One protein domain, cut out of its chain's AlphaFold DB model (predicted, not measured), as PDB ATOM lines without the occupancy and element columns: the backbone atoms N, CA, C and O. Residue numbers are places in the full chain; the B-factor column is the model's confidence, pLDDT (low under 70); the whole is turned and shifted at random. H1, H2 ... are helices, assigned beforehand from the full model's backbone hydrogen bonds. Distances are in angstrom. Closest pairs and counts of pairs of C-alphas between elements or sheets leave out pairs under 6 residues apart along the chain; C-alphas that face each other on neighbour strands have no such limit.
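Overview. This is residues 27 to 75 of the 75 residues of the protein "Transposase, is4 family protein" of Nitrococcus mobilis Nb-231 (UniProt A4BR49). Two helices of similar length, H1 and H2, run the same way side by side as a narrow V, close together near their first residues and spreading toward their last. A long link without a named element leaves the last residue of H1, makes a turn that sticks out at residues 44 to 50, and folds back along the length of H1 to reach the beginning of H2. The printed part has 49 residues, with two named helices in the order H1, H2 and no named strand; the class is all helix. It is only just compact, close to loose, with a radius of gyration of the C-alphas of 11.2 A, and its outline is elongated, 32 by 19 by 15 A.

Arrangement. H1, residues 30 to 43, and H2, residues 62 to 74, touch; their closest C-alphas are those of Leu 33 and Ile 64, 5.6 A apart. H1 touches H2 with residues 32 to 36 alone, and H2 touches H1 with residues 63 to 64 alone. They run the same way at a shallow tilt of 22 degrees, with their centres 11.8 A apart. In both H1 and H2 every O i to N i+4 pair is within hydrogen-bond range.

Along the chain. H1 begins at C-alpha 30, at (62.689, 10.875, 314.917), and is 20.2 A long from first to last C-alpha. H2 is 19.0 A long and ends at C-alpha 74, at (84.266, 6.061, 311.466). Between them, C-alpha 48 stands at (84.568, -1.348, 328.889).

Size, cuts and confidence. The two C-alphas farthest apart are those of Lys 27 and Glu 48, at 34.3 A. The link from H1 to H2, residues 44 to 61, is long, and its residues 44 to 50 stand free. The printed part has no cut and ends at Glu 75, the chain's last residue. The mean pLDDT of the printed part is 94.4, and no printed residue is under 70.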
ATOM      1  N   LYS A  27      59.084  14.229 311.830       92.75
ATOM      2  CA  LYS A  27      58.308  13.029 312.139       92.75
ATOM      3  C   LYS A  27      58.477  12.638 313.599       92.75
ATOM      4  O   LYS A  27      59.531  12.751 314.198       92.75
ATOM      5  N   GLU A  28      57.421  12.053 314.152       92.75
ATOM      6  CA  GLU A  28      57.470  11.481 315.498       92.75
ATOM      7  C   GLU A  28      58.464  10.310 315.595       92.75
ATOM      8  O   GLU A  28      59.072  10.103 316.641       92.75
ATOM      9  N   SER A  29      58.682   9.580 314.495       94.19
ATOM     10  CA  SER A  29      59.665   8.495 314.409       94.19
ATOM     11  C   SER A  29      61.111   8.958 314.632       94.19
ATOM     12  O   SER A  29      61.934   8.130 315.014       94.19
ATOM     13  N   GLN A  30      61.410  10.263 314.510       95.56
ATOM     14  CA  GLN A  30      62.689  10.875 314.917       95.56
ATOM     15  C   GLN A  30      63.103  10.460 316.332       95.56
ATOM     16  O   GLN A  30      64.292  10.349 316.620       95.56
ATOM     17  N   ARG A  31      62.137  10.200 317.226       95.44
ATOM     18  CA  ARG A  31      62.402   9.769 318.606       95.44
ATOM     19  C   ARG A  31      63.273   8.514 318.692       95.44
ATOM     20  O   ARG A  31      64.074   8.398 319.614       95.44
ATOM     21  N   TRP A  32      63.130   7.594 317.739       96.88
ATOM     22  CA  TRP A  32      63.895   6.350 317.700       96.88
ATOM     23  C   TRP A  32      65.337   6.615 317.270       96.88
ATOM     24  O   TRP A  32      66.268   6.175 317.940       96.88
ATOM     25  N   LEU A  33      65.529   7.437 316.232       97.25
ATOM     26  CA  LEU A  33      66.855   7.880 315.794       97.25
ATOM     27  C   LEU A  33      67.576   8.681 316.889       97.25
ATOM     28  O   LEU A  33      68.751   8.450 317.161       97.25
ATOM     29  N   ALA A  34      66.865   9.574 317.580       95.94
ATOM     30  CA  ALA A  34      67.402  10.304 318.724       95.94
ATOM     31  C   ALA A  34      67.790   9.365 319.880       95.94
ATOM     32  O   ALA A  34      68.829   9.563 320.504       95.94
ATOM     33  N   GLY A  35      66.987   8.333 320.158       95.31
ATOM     34  CA  GLY A  35      67.315   7.311 321.153       95.31
ATOM     35  C   GLY A  35      68.580   6.525 320.800       95.31
ATOM     36  O   GLY A  35      69.431   6.331 321.666       95.31
ATOM     37  N   TYR A  36      68.732   6.132 319.533       96.06
ATOM     38  CA  TYR A  36      69.946   5.490 319.026       96.06
ATOM     39  C   TYR A  36      71.181   6.387 319.216       96.06
ATOM     40  O   TYR A  36      72.153   5.962 319.844       96.06
ATOM     41  N   ARG A  37      71.105   7.655 318.783       95.56
ATOM     42  CA  ARG A  37      72.176   8.658 318.946       95.56
ATOM     43  C   ARG A  37      72.628   8.810 320.392       95.56
ATOM     44  O   ARG A  37      73.822   8.768 320.659       95.56
ATOM     45  N   ARG A  38      71.685   8.895 321.334       94.88
ATOM     46  CA  ARG A  38      71.998   8.975 322.772       94.88
ATOM     47  C   ARG A  38      72.791   7.769 323.266       94.88
ATOM     48  O   ARG A  38      73.694   7.930 324.078       94.88
ATOM     49  N   VAL A  39      72.471   6.561 322.796       94.81
ATOM     50  CA  VAL A  39      73.241   5.361 323.158       94.81
ATOM     51  C   VAL A  39      74.647   5.412 322.561       94.81
ATOM     52  O   VAL A  39      75.605   5.126 323.275       94.81
ATOM     53  N   CYS A  40      74.791   5.832 321.301       94.12
ATOM     54  CA  CYS A  40      76.100   6.024 320.670       94.12
ATOM     55  C   CYS A  40      76.954   7.066 321.406       94.12
ATOM     56  O   CYS A  40      78.119   6.806 321.688       94.12
ATOM     57  N   GLU A  41      76.372   8.205 321.786       92.81
ATOM     58  CA  GLU A  41      77.044   9.242 322.582       92.81
ATOM     59  C   GLU A  41      77.571   8.677 323.912       92.81
ATOM     60  O   GLU A  41      78.708   8.946 324.296       92.81
ATOM     61  N   ARG A  42      76.787   7.828 324.592       93.44
ATOM     62  CA  ARG A  42      77.187   7.210 325.868       93.44
ATOM     63  C   ARG A  42      78.174   6.059 325.730       93.44
ATOM     64  O   ARG A  42      78.845   5.738 326.709       93.44
ATOM     65  N   GLN A  43      78.315   5.452 324.552       93.12
ATOM     66  CA  GLN A  43      79.302   4.391 324.335       93.12
ATOM     67  C   GLN A  43      80.731   4.896 324.590       93.12
ATOM     68  O   GLN A  43      81.546   4.159 325.146       93.12
ATOM     69  N   ALA A  44      81.016   6.160 324.256       89.31
ATOM     70  CA  ALA A  44      82.310   6.795 324.513       89.31
ATOM     71  C   ALA A  44      82.612   6.975 326.014       89.31
ATOM     72  O   ALA A  44      83.772   6.972 326.417       89.31
ATOM     73  N   GLU A  45      81.578   7.106 326.849       93.44
ATOM     74  CA  GLU A  45      81.711   7.240 328.306       93.44
ATOM     75  C   GLU A  45      81.902   5.883 329.006       93.44
ATOM     76  O   GLU A  45      82.378   5.830 330.140       93.44
ATOM     77  N   LEU A  46      81.542   4.781 328.337       93.94
ATOM     78  CA  LEU A  46      81.545   3.421 328.882       93.94
ATOM     79  C   LEU A  46      82.375   2.462 328.001       93.94
ATOM     80  O   LEU A  46      81.834   1.486 327.483       93.94
ATOM     81  N   PRO A  47      83.692   2.688 327.832       93.12
ATOM     82  CA  PRO A  47      84.517   1.944 326.871       93.12
ATOM     83  C   PRO A  47      84.663   0.448 327.192       93.12
ATOM     84  O   PRO A  47      84.898  -0.357 326.297       93.12
ATOM     85  N   GLU A  48      84.505   0.057 328.458       97.06
ATOM     86  CA  GLU A  48      84.568  -1.348 328.889       97.06
ATOM     87  C   GLU A  48      83.213  -2.070 328.788       97.06
ATOM     88  O   GLU A  48      83.112  -3.258 329.089       97.06
ATOM     89  N   THR A  49      82.145  -1.366 328.401       95.00
ATOM     90  CA  THR A  49      80.788  -1.915 328.314       95.00
ATOM     91  C   THR A  49      80.222  -1.707 326.918       95.00
ATOM     92  O   THR A  49      80.052  -0.580 326.470       95.00
ATOM     93  N   GLN A  50      79.851  -2.793 326.243       94.44
ATOM     94  CA  GLN A  50      79.145  -2.700 324.970       94.44
ATOM     95  C   GLN A  50      77.682  -2.301 325.201       94.44
ATOM     96  O   GLN A  50      76.928  -3.020 325.862       94.44
ATOM     97  N   LEU A  51      77.264  -1.181 324.618       94.56
ATOM     98  CA  LEU A  51      75.878  -0.737 324.619       94.56
ATOM     99  C   LEU A  51      75.168  -1.226 323.353       94.56
ATOM    100  O   LEU A  51      75.646  -1.042 322.236       94.56
ATOM    101  N   ILE A  52      74.003  -1.853 323.525       94.19
ATOM    102  CA  ILE A  52      73.180  -2.363 322.423       94.19
ATOM    103  C   ILE A  52      71.839  -1.633 322.448       94.19
ATOM    104  O   ILE A  52      71.102  -1.710 323.433       94.19
ATOM    105  N   TYR A  53      71.513  -0.936 321.358       95.25
ATOM    106  CA  TYR A  53      70.208  -0.307 321.180       95.25
ATOM    107  C   TYR A  53      69.191  -1.348 320.697       95.25
ATOM    108  O   TYR A  53      69.301  -1.858 319.583       95.25
ATOM    109  N   LEU A  54      68.210  -1.674 321.542       95.69
ATOM    110  CA  LEU A  54      67.120  -2.595 321.225       95.69
ATOM    111  C   LEU A  54      65.792  -1.838 321.258       95.69
ATOM    112  O   LEU A  54      65.464  -1.196 322.255       95.69
ATOM    113  N   ALA A  55      65.023  -1.949 320.181       95.62
ATOM    114  CA  ALA A  55      63.710  -1.338 320.050       95.62
ATOM    115  C   ALA A  55      62.746  -2.299 319.340       95.62
ATOM    116  O   ALA A  55      63.168  -3.271 318.710       95.62
ATOM    117  N   ASP A  56      61.445  -2.055 319.486       97.62
ATOM    118  CA  ASP A  56      60.420  -2.840 318.802       97.62
ATOM    119  C   ASP A  56      60.281  -2.443 317.317       97.62
ATOM    120  O   ASP A  56      61.026  -1.618 316.782       97.62
ATOM    121  N   ARG A  57      59.301  -3.043 316.634       97.88
ATOM    122  CA  ARG A  57      59.049  -2.845 315.199       97.88
ATOM    123  C   ARG A  57      58.746  -1.400 314.782       97.88
ATOM    124  O   ARG A  57      58.790  -1.116 313.591       97.88
ATOM    125  N   GLU A  58      58.375  -0.503 315.694       97.06
ATOM    126  CA  GLU A  58      58.138   0.908 315.356       97.06
ATOM    127  C   GLU A  58      59.435   1.673 315.066       97.06
ATOM    128  O   GLU A  58      59.389   2.728 314.430       97.06
ATOM    129  N   ALA A  59      60.574   1.157 315.530       96.81
ATOM    130  CA  ALA A  59      61.896   1.721 315.283       96.81
ATOM    131  C   ALA A  59      62.559   1.178 314.006       96.81
ATOM    132  O   ALA A  59      63.702   1.529 313.728       96.81
ATOM    133  N   ASP A  60      61.869   0.338 313.227       96.81
ATOM    134  CA  ASP A  60      62.346  -0.146 311.928       96.81
ATOM    135  C   ASP A  60      62.270   0.980 310.879       96.81
ATOM    136  O   ASP A  60      61.353   1.058 310.057       96.81
ATOM    137  N   ILE A  61      63.206   1.926 310.987       96.69
ATOM    138  CA  ILE A  61      63.324   3.105 310.129       96.69
ATOM    139  C   ILE A  61      64.709   3.153 309.485       96.69
ATOM    140  O   ILE A  61      65.729   2.884 310.120       96.69
ATOM    141  N   TYR A  62      64.738   3.514 308.201       96.19
ATOM    142  CA  TYR A  62      65.937   3.496 307.361       96.19
ATOM    143  C   TYR A  62      67.092   4.321 307.945       96.19
ATOM    144  O   TYR A  62      68.249   3.907 307.885       96.19
ATOM    145  N   GLU A  63      66.776   5.462 308.553       97.44
ATOM    146  CA  GLU A  63      67.742   6.423 309.073       97.44
ATOM    147  C   GLU A  63      68.648   5.826 310.162       97.44
ATOM    148  O   GLU A  63      69.840   6.124 310.179       97.44
ATOM    149  N   ILE A  64      68.126   4.930 311.013       97.69
ATOM    150  CA  ILE A  64      68.933   4.247 312.041       97.69
ATOM    151  C   ILE A  64      69.984   3.349 311.387       97.69
ATOM    152  O   ILE A  64      71.144   3.345 311.799       97.69
ATOM    153  N   PHE A  65      69.604   2.600 310.352       96.50
ATOM    154  CA  PHE A  65      70.525   1.693 309.672       96.50
ATOM    155  C   PHE A  65      71.602   2.454 308.898       96.50
ATOM    156  O   PHE A  65      72.770   2.078 308.967       96.50
ATOM    157  N   VAL A  66      71.242   3.547 308.214       97.50
ATOM    158  CA  VAL A  66      72.220   4.408 307.529       97.50
ATOM    159  C   VAL A  66      73.226   4.989 308.510       97.50
ATOM    160  O   VAL A  66      74.429   4.918 308.267       97.50
ATOM    161  N   GLU A  67      72.751   5.544 309.623       96.88
ATOM    162  CA  GLU A  67      73.633   6.158 310.611       96.88
ATOM    163  C   GLU A  67      74.529   5.124 311.293       96.88
ATOM    164  O   GLU A  67      75.716   5.372 311.492       96.88
ATOM    165  N   ARG A  68      74.013   3.918 311.551       95.62
ATOM    166  CA  ARG A  68      74.825   2.796 312.025       95.62
ATOM    167  C   ARG A  68      75.957   2.453 311.066       95.62
ATOM    168  O   ARG A  68      77.068   2.184 311.521       95.62
ATOM    169  N   GLU A  69      75.694   2.395 309.759       96.69
ATOM    170  CA  GLU A  69      76.755   2.121 308.782       96.69
ATOM    171  C   GLU A  69      77.786   3.255 308.739       96.69
ATOM    172  O   GLU A  69      78.981   2.980 308.657       96.69
ATOM    173  N   ALA A  70      77.344   4.511 308.854       95.12
ATOM    174  CA  ALA A  70      78.238   5.663 308.921       95.12
ATOM    175  C   ALA A  70      79.133   5.634 310.173       95.12
ATOM    176  O   ALA A  70      80.338   5.836 310.057       95.12
ATOM    177  N   ASN A  71      78.568   5.314 311.343       91.88
ATOM    178  CA  ASN A  71      79.314   5.196 312.599       91.88
ATOM    179  C   ASN A  71      80.361   4.083 312.521       91.88
ATOM    180  O   ASN A  71      81.522   4.311 312.836       91.88
ATOM    181  N   ARG A  72      79.987   2.912 311.994       89.38
ATOM    182  CA  ARG A  72      80.918   1.794 311.788       89.38
ATOM    183  C   ARG A  72      82.064   2.126 310.827       89.38
ATOM    184  O   ARG A  72      83.128   1.536 310.932       89.38
ATOM    185  N   ALA A  73      81.847   3.011 309.854       88.44
ATOM    186  CA  ALA A  73      82.908   3.456 308.951       88.44
ATOM    187  C   ALA A  73      83.868   4.475 309.598       88.44
ATOM    188  O   ALA A  73      84.937   4.723 309.041       88.44
ATOM    189  N   ALA A  74      83.475   5.086 310.719       82.56
ATOM    190  CA  ALA A  74      84.266   6.061 311.466       82.56
ATOM    191  C   ALA A  74      85.022   5.458 312.668       82.56
ATOM    192  O   ALA A  74      85.901   6.129 313.212       82.56
ATOM    193  N   GLU A  75      84.667   4.234 313.075       78.31
ATOM    194  CA  GLU A  75      85.388   3.385 314.043       78.31
ATOM    195  C   GLU A  75      86.706   2.842 313.463       78.31
ATOM    196  O   GLU A  75      87.709   2.830 314.216       78.31
TER     197      GLU A  75